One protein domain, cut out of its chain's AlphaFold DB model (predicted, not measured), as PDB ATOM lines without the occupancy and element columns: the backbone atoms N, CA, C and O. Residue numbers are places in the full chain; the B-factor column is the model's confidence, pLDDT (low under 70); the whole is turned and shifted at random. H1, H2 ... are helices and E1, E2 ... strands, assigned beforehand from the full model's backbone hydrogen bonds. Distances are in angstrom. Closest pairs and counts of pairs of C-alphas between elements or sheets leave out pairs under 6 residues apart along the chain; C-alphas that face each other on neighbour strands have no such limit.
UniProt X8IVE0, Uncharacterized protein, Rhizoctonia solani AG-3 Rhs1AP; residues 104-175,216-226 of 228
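Overview. This is residues 104 to 175 and 216 to 226 of the 228 residues of an uncharacterized protein of Rhizoctonia solani AG-3 Rhs1AP (UniProt X8IVE0). Helix H2 packs on a two-stranded antiparallel ribbon, E1 and E2; H1 crosses H2 on its side away from the ribbon, and H3 and H4 make a corner at one end. The printed part has 83 residues, with four named helices, then two named strands: mixed class. It is compact, with radius of gyration of the C-alphas 12.2 A and spans 32 by 25 by 16 A.

Arrangement. H1, residues 104 to 111, touches H2, residues 121 to 131, about perpendicular at 88 degrees; their closest C-alphas, Arg 107 and Val 130, are 6.1 A apart. H3, residues 144 to 149, and H4, residues 151 to 159, touch only at the corner, closest C-alphas Trp 147 and Arg 154, 5.5 A. In these helices every O i to N i+4 pair is within hydrogen-bond range. E1, residues 168 to 172, is antiparallel to E2, residues 221 to 225; N 169 and O 224 are within hydrogen-bond range, 2.8 A. The closest C-alphas of H2 and E1, Glu 125 and Cys 170, are 5.5 A apart.

Along the chain. H1 begins at C-alpha 104 (218.388, 142.792, 180.291); E2 ends at C-alpha 225 (236.271, 146.566, 169.329). H2 spans 15.0 A.

Size, cuts and confidence. Residues 176 to 215 are not printed; C-alphas 175 and 216 are 9.8 A apart. The H2 to H3 link is long. Residues 160 to 162 have pLDDT under 70.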
ATOM      1  N   ASP A 104     218.958 141.851 179.320       83.38
ATOM      2  CA  ASP A 104     218.388 142.792 180.291       83.38
ATOM      3  C   ASP A 104     218.364 142.206 181.708       83.38
ATOM      4  O   ASP A 104     218.848 142.835 182.639       83.38
ATOM      5  N   THR A 105     217.910 140.959 181.874       81.94
ATOM      6  CA  THR A 105     217.925 140.298 183.188       81.94
ATOM      7  C   THR A 105     219.352 140.096 183.702       81.94
ATOM      8  O   THR A 105     219.614 140.252 184.890       81.94
ATOM      9  N   LEU A 106     220.295 139.780 182.810       82.44
ATOM     10  CA  LEU A 106     221.707 139.661 183.165       82.44
ATOM     11  C   LEU A 106     222.311 141.010 183.582       82.44
ATOM     12  O   LEU A 106     223.115 141.048 184.510       82.44
ATOM     13  N   ARG A 107     221.916 142.106 182.924       83.56
ATOM     14  CA  ARG A 107     222.346 143.468 183.260       83.56
ATOM     15  C   ARG A 107     221.990 143.814 184.699       83.56
ATOM     16  O   ARG A 107     222.878 144.234 185.432       83.56
ATOM     17  N   ASP A 108     220.734 143.621 185.089       84.88
ATOM     18  CA  ASP A 108     220.248 143.995 186.421       84.88
ATOM     19  C   ASP A 108     220.976 143.200 187.517       84.88
ATOM     20  O   ASP A 108     221.537 143.788 188.438       84.88
ATOM     21  N   LEU A 109     221.111 141.879 187.342       82.94
ATOM     22  CA  LEU A 109     221.868 141.016 188.264       82.94
ATOM     23  C   LEU A 109     223.343 141.421 188.399       82.94
ATOM     24  O   LEU A 109     223.959 141.273 189.458       82.94
ATOM     25  N   ILE A 110     223.945 141.881 187.304       82.69
ATOM     26  CA  ILE A 110     225.333 142.326 187.311       82.69
ATOM     27  C   ILE A 110     225.467 143.663 188.020       82.69
ATOM     28  O   ILE A 110     226.399 143.802 188.802       82.69
ATOM     29  N   LEU A 111     224.575 144.622 187.763       82.06
ATOM     30  CA  LEU A 111     224.606 145.931 188.417       82.06
ATOM     31  C   LEU A 111     224.595 145.790 189.945       82.06
ATOM     32  O   LEU A 111     225.352 146.490 190.612       82.06
ATOM     33  N   ASP A 112     223.851 144.815 190.467       81.44
ATOM     34  CA  ASP A 112     223.787 144.503 191.899       81.44
ATOM     35  C   ASP A 112     225.064 143.838 192.460       81.44
ATOM     36  O   ASP A 112     225.246 143.776 193.674       81.44
ATOM     37  N   SER A 113     225.963 143.339 191.601       81.81
ATOM     38  CA  SER A 113     227.153 142.554 191.980       81.81
ATOM     39  C   SER A 113     228.452 142.994 191.286       81.81
ATOM     40  O   SER A 113     229.411 142.222 191.199       81.81
ATOM     41  N   LEU A 114     228.517 144.232 190.778       76.12
ATOM     42  CA  LEU A 114     229.673 144.739 190.021       76.12
ATOM     43  C   LEU A 114     230.977 144.766 190.837       76.12
ATOM     44  O   LEU A 114     232.052 144.610 190.255       76.12
ATOM     45  N   ASP A 115     230.878 144.939 192.157       75.75
ATOM     46  CA  ASP A 115     232.031 144.991 193.064       75.75
ATOM     47  C   ASP A 115     232.583 143.601 193.422       75.75
ATOM     48  O   ASP A 115     233.686 143.477 193.957       75.75
ATOM     49  N   GLU A 116     231.849 142.531 193.113       82.69
ATOM     50  CA  GLU A 116     232.312 141.171 193.357       82.69
ATOM     51  C   GLU A 116     233.322 140.719 192.292       82.69
ATOM     52  O   GLU A 116     233.235 141.059 191.106       82.69
ATOM     53  N   LEU A 117     234.260 139.854 192.686       78.00
ATOM     54  CA  LEU A 117     235.202 139.235 191.754       78.00
ATOM     55  C   LEU A 117     234.475 138.262 190.809       78.00
ATOM     56  O   LEU A 117     233.799 137.348 191.288       78.00
ATOM     57  N   PRO A 118     234.623 138.400 189.478       78.50
ATOM     58  CA  PRO A 118     234.044 137.439 188.548       78.50
ATOM     59  C   PRO A 118     234.698 136.064 188.714       78.50
ATOM     60  O   PRO A 118     235.923 135.950 188.780       78.50
ATOM     61  N   ALA A 119     233.893 135.001 188.727       77.81
ATOM     62  CA  ALA A 119     234.399 133.651 188.974       77.81
ATOM     63  C   ALA A 119     235.176 133.057 187.783       77.81
ATOM     64  O   ALA A 119     235.941 132.108 187.947       77.81
ATOM     65  N   ASN A 120     234.947 133.563 186.566       78.75
ATOM     66  CA  ASN A 120     235.562 133.065 185.335       78.75
ATOM     67  C   ASN A 120     235.540 134.121 184.219       78.75
ATOM     68  O   ASN A 120     234.891 135.158 184.342       78.75
ATOM     69  N   HIS A 121     236.214 133.826 183.100       79.06
ATOM     70  CA  HIS A 121     236.299 134.718 181.939       79.06
ATOM     71  C   HIS A 121     234.931 135.159 181.403       79.06
ATOM     72  O   HIS A 121     234.743 136.334 181.119       79.06
ATOM     73  N   SER A 122     233.971 134.235 181.289       82.56
ATOM     74  CA  SER A 122     232.645 134.529 180.734       82.56
ATOM     75  C   SER A 122     231.872 135.523 181.606       82.56
ATOM     76  O   SER A 122     231.326 136.492 181.087       82.56
ATOM     77  N   GLN A 123     231.896 135.344 182.932       83.94
ATOM     78  CA  GLN A 123     231.314 136.322 183.857       83.94
ATOM     79  C   GLN A 123     232.053 137.660 183.816       83.94
ATOM     80  O   GLN A 123     231.430 138.711 183.915       83.94
ATOM     81  N   ALA A 124     233.379 137.631 183.675       86.19
ATOM     82  CA  ALA A 124     234.183 138.843 183.608       86.19
ATOM     83  C   ALA A 124     233.882 139.657 182.337       86.19
ATOM     84  O   ALA A 124     233.803 140.879 182.401       86.19
ATOM     85  N   GLU A 125     233.645 138.979 181.211       86.94
ATOM     86  CA  GLU A 125     233.194 139.570 179.947       86.94
ATOM     87  C   GLU A 125     231.809 140.215 180.086       86.94
ATOM     88  O   GLU A 125     231.644 141.384 179.742       86.94
ATOM     89  N   ASP A 126     230.827 139.499 180.642       87.62
ATOM     90  CA  ASP A 126     229.481 140.048 180.846       87.62
ATOM     91  C   ASP A 126     229.507 141.273 181.769       87.62
ATOM     92  O   ASP A 126     228.890 142.301 181.478       87.62
ATOM     93  N   ARG A 127     230.266 141.192 182.868       90.69
ATOM     94  CA  ARG A 127     230.410 142.291 183.827       90.69
ATOM     95  C   ARG A 127     231.143 143.493 183.229       90.69
ATOM     96  O   ARG A 127     230.732 144.627 183.474       90.69
ATOM     97  N   ALA A 128     232.174 143.272 182.413       91.69
ATOM     98  CA  ALA A 128     232.867 144.343 181.699       91.69
ATOM     99  C   ALA A 128     231.946 145.041 180.688       91.69
ATOM    100  O   ALA A 128     231.883 146.270 180.677       91.69
ATOM    101  N   LEU A 129     231.155 144.278 179.923       91.75
ATOM    102  CA  LEU A 129     230.157 144.838 179.012       91.75
ATOM    103  C   LEU A 129     229.140 145.709 179.755       91.75
ATOM    104  O   LEU A 129     228.879 146.823 179.317       91.75
ATOM    105  N   VAL A 130     228.597 145.260 180.889       91.19
ATOM    106  CA  VAL A 130     227.657 146.075 181.680       91.19
ATOM    107  C   VAL A 130     228.326 147.340 182.218       91.19
ATOM    108  O   VAL A 130     227.773 148.429 182.048       91.19
ATOM    109  N   ARG A 131     229.525 147.220 182.809       92.81
ATOM    110  CA  ARG A 131     230.316 148.354 183.318       92.81
ATOM    111  C   ARG A 131     230.529 149.418 182.244       92.81
ATOM    112  O   ARG A 131     230.377 150.606 182.513       92.81
ATOM    113  N   ASP A 132     230.851 148.991 181.029       92.06
ATOM    114  CA  ASP A 132     231.159 149.880 179.907       92.06
ATOM    115  C   ASP A 132     229.905 150.315 179.133       92.06
ATOM    116  O   ASP A 132     229.999 150.887 178.045       92.06
ATOM    117  N   ASN A 133     228.712 150.043 179.677       90.94
ATOM    118  CA  ASN A 133     227.416 150.282 179.045       90.94
ATOM    119  C   ASN A 133     227.353 149.730 177.607       90.94
ATOM    120  O   ASN A 133     226.845 150.374 176.685       90.94
ATOM    121  N   TYR A 134     227.908 148.532 177.440       92.06
ATOM    122  CA  TYR A 134     228.034 147.763 176.208       92.06
ATOM    123  C   TYR A 134     228.816 148.489 175.113       92.06
ATOM    124  O   TYR A 134     228.507 148.335 173.933       92.06
ATOM    125  N   ARG A 135     229.808 149.312 175.469       91.75
ATOM    126  CA  ARG A 135     230.597 150.090 174.505       91.75
ATOM    127  C   ARG A 135     232.070 149.733 174.551       91.75
ATOM    128  O   ARG A 135     232.639 149.447 175.596       91.75
ATOM    129  N   CYS A 136     232.716 149.845 173.397       92.38
ATOM    130  CA  CYS A 136     234.168 149.886 173.326       92.38
ATOM    131  C   CYS A 136     234.686 151.099 174.113       92.38
ATOM    132  O   CYS A 136     234.358 152.236 173.766       92.38
ATOM    133  N   GLN A 137     235.555 150.871 175.098       92.81
ATOM    134  CA  GLN A 137     236.099 151.931 175.955       92.81
ATOM    135  C   GLN A 137     236.926 152.974 175.189       92.81
ATOM    136  O   GLN A 137     237.005 154.124 175.608       92.81
ATOM    137  N   LEU A 138     237.522 152.598 174.052       91.38
ATOM    138  CA  LEU A 138     238.359 153.500 173.253       91.38
ATOM    139  C   LEU A 138     237.577 154.316 172.222       91.38
ATOM    140  O   LEU A 138     237.972 155.428 171.887       91.38
ATOM    141  N   THR A 139     236.498 153.758 171.667       90.75
ATOM    142  CA  THR A 139     235.814 154.353 170.500       90.75
ATOM    143  C   THR A 139     234.354 154.704 170.755       90.75
ATOM    144  O   THR A 139     233.722 155.328 169.907       90.75
ATOM    145  N   GLY A 140     233.785 154.268 171.881       90.00
ATOM    146  CA  GLY A 140     232.379 154.472 172.233       90.00
ATOM    147  C   GLY A 140     231.376 153.688 171.376       90.00
ATOM    148  O   GLY A 140     230.166 153.801 171.609       90.00
ATOM    149  N   ARG A 141     231.847 152.898 170.395       91.38
ATOM    150  CA  ARG A 141     230.996 152.040 169.554       91.38
ATOM    151  C   ARG A 141     230.272 151.003 170.403       91.38
ATOM    152  O   ARG A 141     230.889 150.375 171.258       91.38
ATOM    153  N   LEU A 142     228.984 150.840 170.133       92.19
ATOM    154  CA  LEU A 142     228.085 149.954 170.859       92.19
ATOM    155  C   LEU A 142     228.229 148.506 170.380       92.19
ATOM    156  O   LEU A 142     228.365 148.257 169.179       92.19
ATOM    157  N   ASP A 143     228.153 147.561 171.309       93.25
ATOM    158  CA  ASP A 143     228.201 146.140 171.015       93.25
ATOM    159  C   ASP A 143     226.984 145.691 170.195       93.25
ATOM    160  O   ASP A 143     225.820 145.927 170.533       93.25
ATOM    161  N   SER A 144     227.267 145.008 169.090       91.50
ATOM    162  CA  SER A 144     226.255 144.581 168.130       91.50
ATOM    163  C   SER A 144     225.298 143.519 168.673       91.50
ATOM    164  O   SER A 144     224.131 143.500 168.273       91.50
ATOM    165  N   LYS A 145     225.743 142.645 169.583       90.88
ATOM    166  CA  LYS A 145     224.895 141.610 170.186       90.88
ATOM    167  C   LYS A 145     223.969 142.236 171.221       90.88
ATOM    168  O   LYS A 145     222.781 141.914 171.227       90.88
ATOM    169  N   ALA A 146     224.482 143.157 172.034       90.31
ATOM    170  CA  ALA A 146     223.685 143.928 172.981       90.31
ATOM    171  C   ALA A 146     222.603 144.747 172.266       90.31
ATOM    172  O   ALA A 146     221.425 144.625 172.596       90.31
ATOM    173  N   TRP A 147     222.964 145.484 171.212       90.38
ATOM    174  CA  TRP A 147     222.003 146.266 170.428       90.38
ATOM    175  C   TRP A 147     220.913 145.399 169.772       90.38
ATOM    176  O   TRP A 147     219.736 145.757 169.776       90.38
ATOM    177  N   LYS A 148     221.258 144.219 169.238       89.69
ATOM    178  CA  LYS A 148     220.270 143.311 168.619       89.69
ATOM    179  C   LYS A 148     219.320 142.675 169.633       89.69
ATOM    180  O   LYS A 148     218.146 142.482 169.319       89.69
ATOM    181  N   ASN A 149     219.794 142.382 170.840       89.06
ATOM    182  CA  ASN A 149     219.080 141.496 171.761       89.06
ATOM    183  C   ASN A 149     218.555 142.178 173.037       89.06
ATOM    184  O   ASN A 149     217.828 141.528 173.780       89.06
ATOM    185  N   SER A 150     218.869 143.454 173.288       89.06
ATOM    186  CA  SER A 150     218.345 144.226 174.427       89.06
ATOM    187  C   SER A 150     217.580 145.471 173.948       89.06
ATOM    188  O   SER A 150     218.180 146.405 173.404       89.06
ATOM    189  N   PRO A 151     216.249 145.526 174.150       88.19
ATOM    190  CA  PRO A 151     215.460 146.740 173.951       88.19
ATOM    191  C   PRO A 151     215.954 147.918 174.798       88.19
ATOM    192  O   PRO A 151     215.972 149.044 174.305       88.19
ATOM    193  N   THR A 152     216.408 147.665 176.030       86.88
ATOM    194  CA  THR A 152     216.934 148.697 176.939       86.88
ATOM    195  C   THR A 152     218.169 149.373 176.358       86.88
ATOM    196  O   THR A 152     218.257 150.599 176.321       86.88
ATOM    197  N   VAL A 153     219.115 148.578 175.846       87.25
ATOM    198  CA  VAL A 153     220.337 149.081 175.209       87.25
ATOM    199  C   VAL A 153     220.010 149.878 173.943       87.25
ATOM    200  O   VAL A 153     220.611 150.930 173.721       87.25
ATOM    201  N   ARG A 154     219.024 149.443 173.143       87.62
ATOM    202  CA  ARG A 154     218.550 150.216 171.980       87.62
ATOM    203  C   ARG A 154     217.965 151.567 172.381       87.62
ATOM    204  O   ARG A 154     218.424 152.586 171.876       87.62
ATOM    205  N   ALA A 155     217.043 151.589 173.339       85.31
ATOM    206  CA  ALA A 155     216.420 152.830 173.796       85.31
ATOM    207  C   ALA A 155     217.455 153.837 174.341       85.31
ATOM    208  O   ALA A 155     217.386 155.030 174.052       85.31
ATOM    209  N   GLN A 156     218.471 153.357 175.069       80.12
ATOM    210  CA  GLN A 156     219.583 154.191 175.547       80.12
ATOM    211  C   GLN A 156     220.459 154.734 174.406       80.12
ATOM    212  O   GLN A 156     221.032 155.816 174.539       80.12
ATOM    213  N   SER A 157     220.582 153.998 173.298       77.94
ATOM    214  CA  SER A 157     221.321 154.438 172.109       77.94
ATOM    215  C   SER A 157     220.576 155.498 171.296       77.94
ATOM    216  O   SER A 157     221.217 156.388 170.743       77.94
ATOM    217  N   ASP A 158     219.242 155.458 171.286       71.62
ATOM    218  CA  ASP A 158     218.411 156.455 170.600       71.62
ATOM    219  C   ASP A 158     218.420 157.802 171.342       71.62
ATOM    220  O   ASP A 158     218.393 158.865 170.723       71.62
ATOM    221  N   ALA A 159     218.525 157.766 172.675       73.50
ATOM    222  CA  ALA A 159     218.624 158.958 173.517       73.50
ATOM    223  C   ALA A 159     220.014 159.627 173.495       73.50
ATOM    224  O   ALA A 159     220.134 160.791 173.872       73.50
ATOM    225  N   ASN A 160     221.070 158.909 173.091       68.50
ATOM    226  CA  ASN A 160     222.441 159.419 173.081       68.50
ATOM    227  C   ASN A 160     223.200 158.907 171.839       68.50
ATOM    228  O   ASN A 160     223.592 157.731 171.825       68.50
ATOM    229  N   PRO A 161     223.406 159.754 170.803       65.69
ATOM    230  CA  PRO A 161     223.889 159.325 169.495       65.69
ATOM    231  C   PRO A 161     225.155 158.477 169.596       65.69
ATOM    232  O   PRO A 161     226.176 158.895 170.143       65.69
ATOM    233  N   VAL A 162     225.091 157.258 169.065       68.00
ATOM    234  CA  VAL A 162     226.227 156.338 169.095       68.00
ATOM    235  C   VAL A 162     227.181 156.613 167.939       68.00
ATOM    236  O   VAL A 162     226.760 156.833 166.810       68.00
ATOM    237  N   VAL A 163     228.487 156.518 168.206       77.38
ATOM    238  CA  VAL A 163     229.543 156.626 167.175       77.38
ATOM    239  C   VAL A 163     229.419 155.510 166.120       77.38
ATOM    240  O   VAL A 163     229.927 155.615 165.006       77.38
ATOM    241  N   GLY A 164     228.747 154.413 166.473       88.88
ATOM    242  CA  GLY A 164     228.419 153.297 165.593       88.88
ATOM    243  C   GLY A 164     228.151 152.019 166.383       88.88
ATOM    244  O   GLY A 164     228.253 152.006 167.611       88.88
ATOM    245  N   ILE A 165     227.850 150.941 165.662       91.12
ATOM    246  CA  ILE A 165     227.636 149.594 166.205       91.12
ATOM    247  C   ILE A 165     228.743 148.677 165.665       91.12
ATOM    248  O   ILE A 165     229.126 148.798 164.501       91.12
ATOM    249  N   GLY A 166     229.271 147.766 166.482       89.81
ATOM    250  CA  GLY A 166     230.304 146.813 166.068       89.81
ATOM    251  C   GLY A 166     230.446 145.636 167.028       89.81
ATOM    252  O   GLY A 166     229.846 145.626 168.098       89.81
ATOM    253  N   GLN A 167     231.215 144.619 166.643       90.75
ATOM    254  CA  GLN A 167     231.552 143.522 167.550       90.75
ATOM    255  C   GLN A 167     232.557 144.006 168.597       90.75
ATOM    256  O   GLN A 167     233.529 144.690 168.252       90.75
ATOM    257  N   THR A 168     232.318 143.650 169.857       90.44
ATOM    258  CA  THR A 168     233.252 143.908 170.950       90.44
ATOM    259  C   THR A 168     233.779 142.615 171.559       90.44
ATOM    260  O   THR A 168     233.132 141.572 171.487       90.44
ATOM    261  N   GLU A 169     234.971 142.698 172.137       89.12
ATOM    262  CA  GLU A 169     235.638 141.626 172.866       89.12
ATOM    263  C   GLU A 169     236.213 142.178 174.171       89.12
ATOM    264  O   GLU A 169     236.529 143.366 174.284       89.12
ATOM    265  N   CYS A 170     236.322 141.318 175.180       87.06
ATOM    266  CA  CYS A 170     236.931 141.673 176.454       87.06
ATOM    267  C   CYS A 170     238.346 141.105 176.515       87.06
ATOM    268  O   CYS A 170     238.541 139.899 176.374       87.06
ATOM    269  N   HIS A 171     239.327 141.969 176.766       84.94
ATOM    270  CA  HIS A 171     240.729 141.577 176.872       84.94
ATOM    271  C   HIS A 171     241.295 141.943 178.233       84.94
ATOM    272  O   HIS A 171     241.056 143.036 178.753       84.94
ATOM    273  N   HIS A 172     242.093 141.033 178.787       84.44
ATOM    274  CA  HIS A 172     242.896 141.336 179.959       84.44
ATOM    275  C   HIS A 172     244.016 142.322 179.614       84.44
ATOM    276  O   HIS A 172     244.716 142.131 178.620       84.44
ATOM    277  N   ILE A 173     244.232 143.332 180.460       84.94
ATOM    278  CA  ILE A 173     245.374 144.252 180.349       84.94
ATOM    279  C   ILE A 173     246.644 143.496 180.732       84.94
ATOM    280  O   ILE A 173     247.563 143.361 179.928       84.94
ATOM    281  N   LEU A 174     246.678 142.964 181.955       81.38
ATOM    282  CA  LEU A 174     247.663 141.999 182.418       81.38
ATOM    283  C   LEU A 174     247.145 140.590 182.087       81.38
ATOM    284  O   LEU A 174     246.171 140.138 182.692       81.38
ATOM    285  N   PRO A 175     247.774 139.883 181.139       72.19
ATOM    286  CA  PRO A 175     247.362 138.561 180.705       72.19
ATOM    287  C   PRO A 175     247.338 137.548 181.845       72.19
ATOM    288  O   PRO A 175     248.230 137.497 182.696       72.19
ATOM    289  N   HIS A 216     240.608 138.197 186.885       84.12
ATOM    290  CA  HIS A 216     239.317 138.536 186.296       84.12
ATOM    291  C   HIS A 216     238.722 139.827 186.862       84.12
ATOM    292  O   HIS A 216     237.633 140.219 186.449       84.12
ATOM    293  N   HIS A 217     239.415 140.506 187.782       87.62
ATOM    294  CA  HIS A 217     238.978 141.790 188.305       87.62
ATOM    295  C   HIS A 217     238.746 142.776 187.153       87.62
ATOM    296  O   HIS A 217     239.591 142.919 186.268       87.62
ATOM    297  N   LEU A 218     237.622 143.499 187.172       88.31
ATOM    298  CA  LEU A 218     237.223 144.363 186.055       88.31
ATOM    299  C   LEU A 218     238.275 145.431 185.729       88.31
ATOM    300  O   LEU A 218     238.484 145.752 184.567       88.31
ATOM    301  N   ARG A 219     239.011 145.930 186.728       87.06
ATOM    302  CA  ARG A 219     240.160 146.843 186.520       87.06
ATOM    303  C   ARG A 219     241.257 146.286 185.602       87.06
ATOM    304  O   ARG A 219     242.020 147.067 185.052       87.06
ATOM    305  N   ASN A 220     241.338 144.969 185.444       87.25
ATOM    306  CA  ASN A 220     242.272 144.296 184.550       87.25
ATOM    307  C   ASN A 220     241.626 143.896 183.212       87.25
ATOM    308  O   ASN A 220     242.245 143.161 182.455       87.25
ATOM    309  N   ILE A 221     240.398 144.335 182.913       88.62
ATOM    310  CA  ILE A 221     239.656 143.979 181.696       88.62
ATOM    311  C   ILE A 221     239.202 145.237 180.966       88.62
ATOM    312  O   ILE A 221     238.589 146.131 181.557       88.62
ATOM    313  N   MET A 222     239.434 145.265 179.657       91.31
ATOM    314  CA  MET A 222     238.907 146.288 178.759       91.31
ATOM    315  C   MET A 222     237.951 145.677 177.744       91.31
ATOM    316  O   MET A 222     238.287 144.678 177.106       91.31
ATOM    317  N   THR A 223     236.801 146.318 177.543       92.69
ATOM    318  CA  THR A 223     235.933 146.049 176.395       92.69
ATOM    319  C   THR A 223     236.429 146.858 175.197       92.69
ATOM    320  O   THR A 223     236.391 148.093 175.181       92.69
ATOM    321  N   LEU A 224     236.904 146.160 174.171       92.50
ATOM    322  CA  LEU A 224     237.448 146.726 172.942       92.50
ATOM    323  C   LEU A 224     236.624 146.307 171.731       92.50
ATOM    324  O   LEU A 224     235.834 145.374 171.789       92.50
ATOM    325  N   ARG A 225     236.793 147.020 170.619       90.75
ATOM    326  CA  ARG A 225     236.271 146.566 169.329       90.75
ATOM    327  C   ARG A 225     237.137 145.397 168.853       90.75
ATOM    328  O   ARG A 225     238.346 145.449 169.036       90.75
ATOM    329  N   ALA A 226     236.529 144.389 168.236       86.31
ATOM    330  CA  ALA A 226     237.214 143.147 167.851       86.31
ATOM    331  C   ALA A 226     238.305 143.310 166.763       86.31
ATOM    332  O   ALA A 226     239.008 142.363 166.442       86.31
TER     333      ALA A 226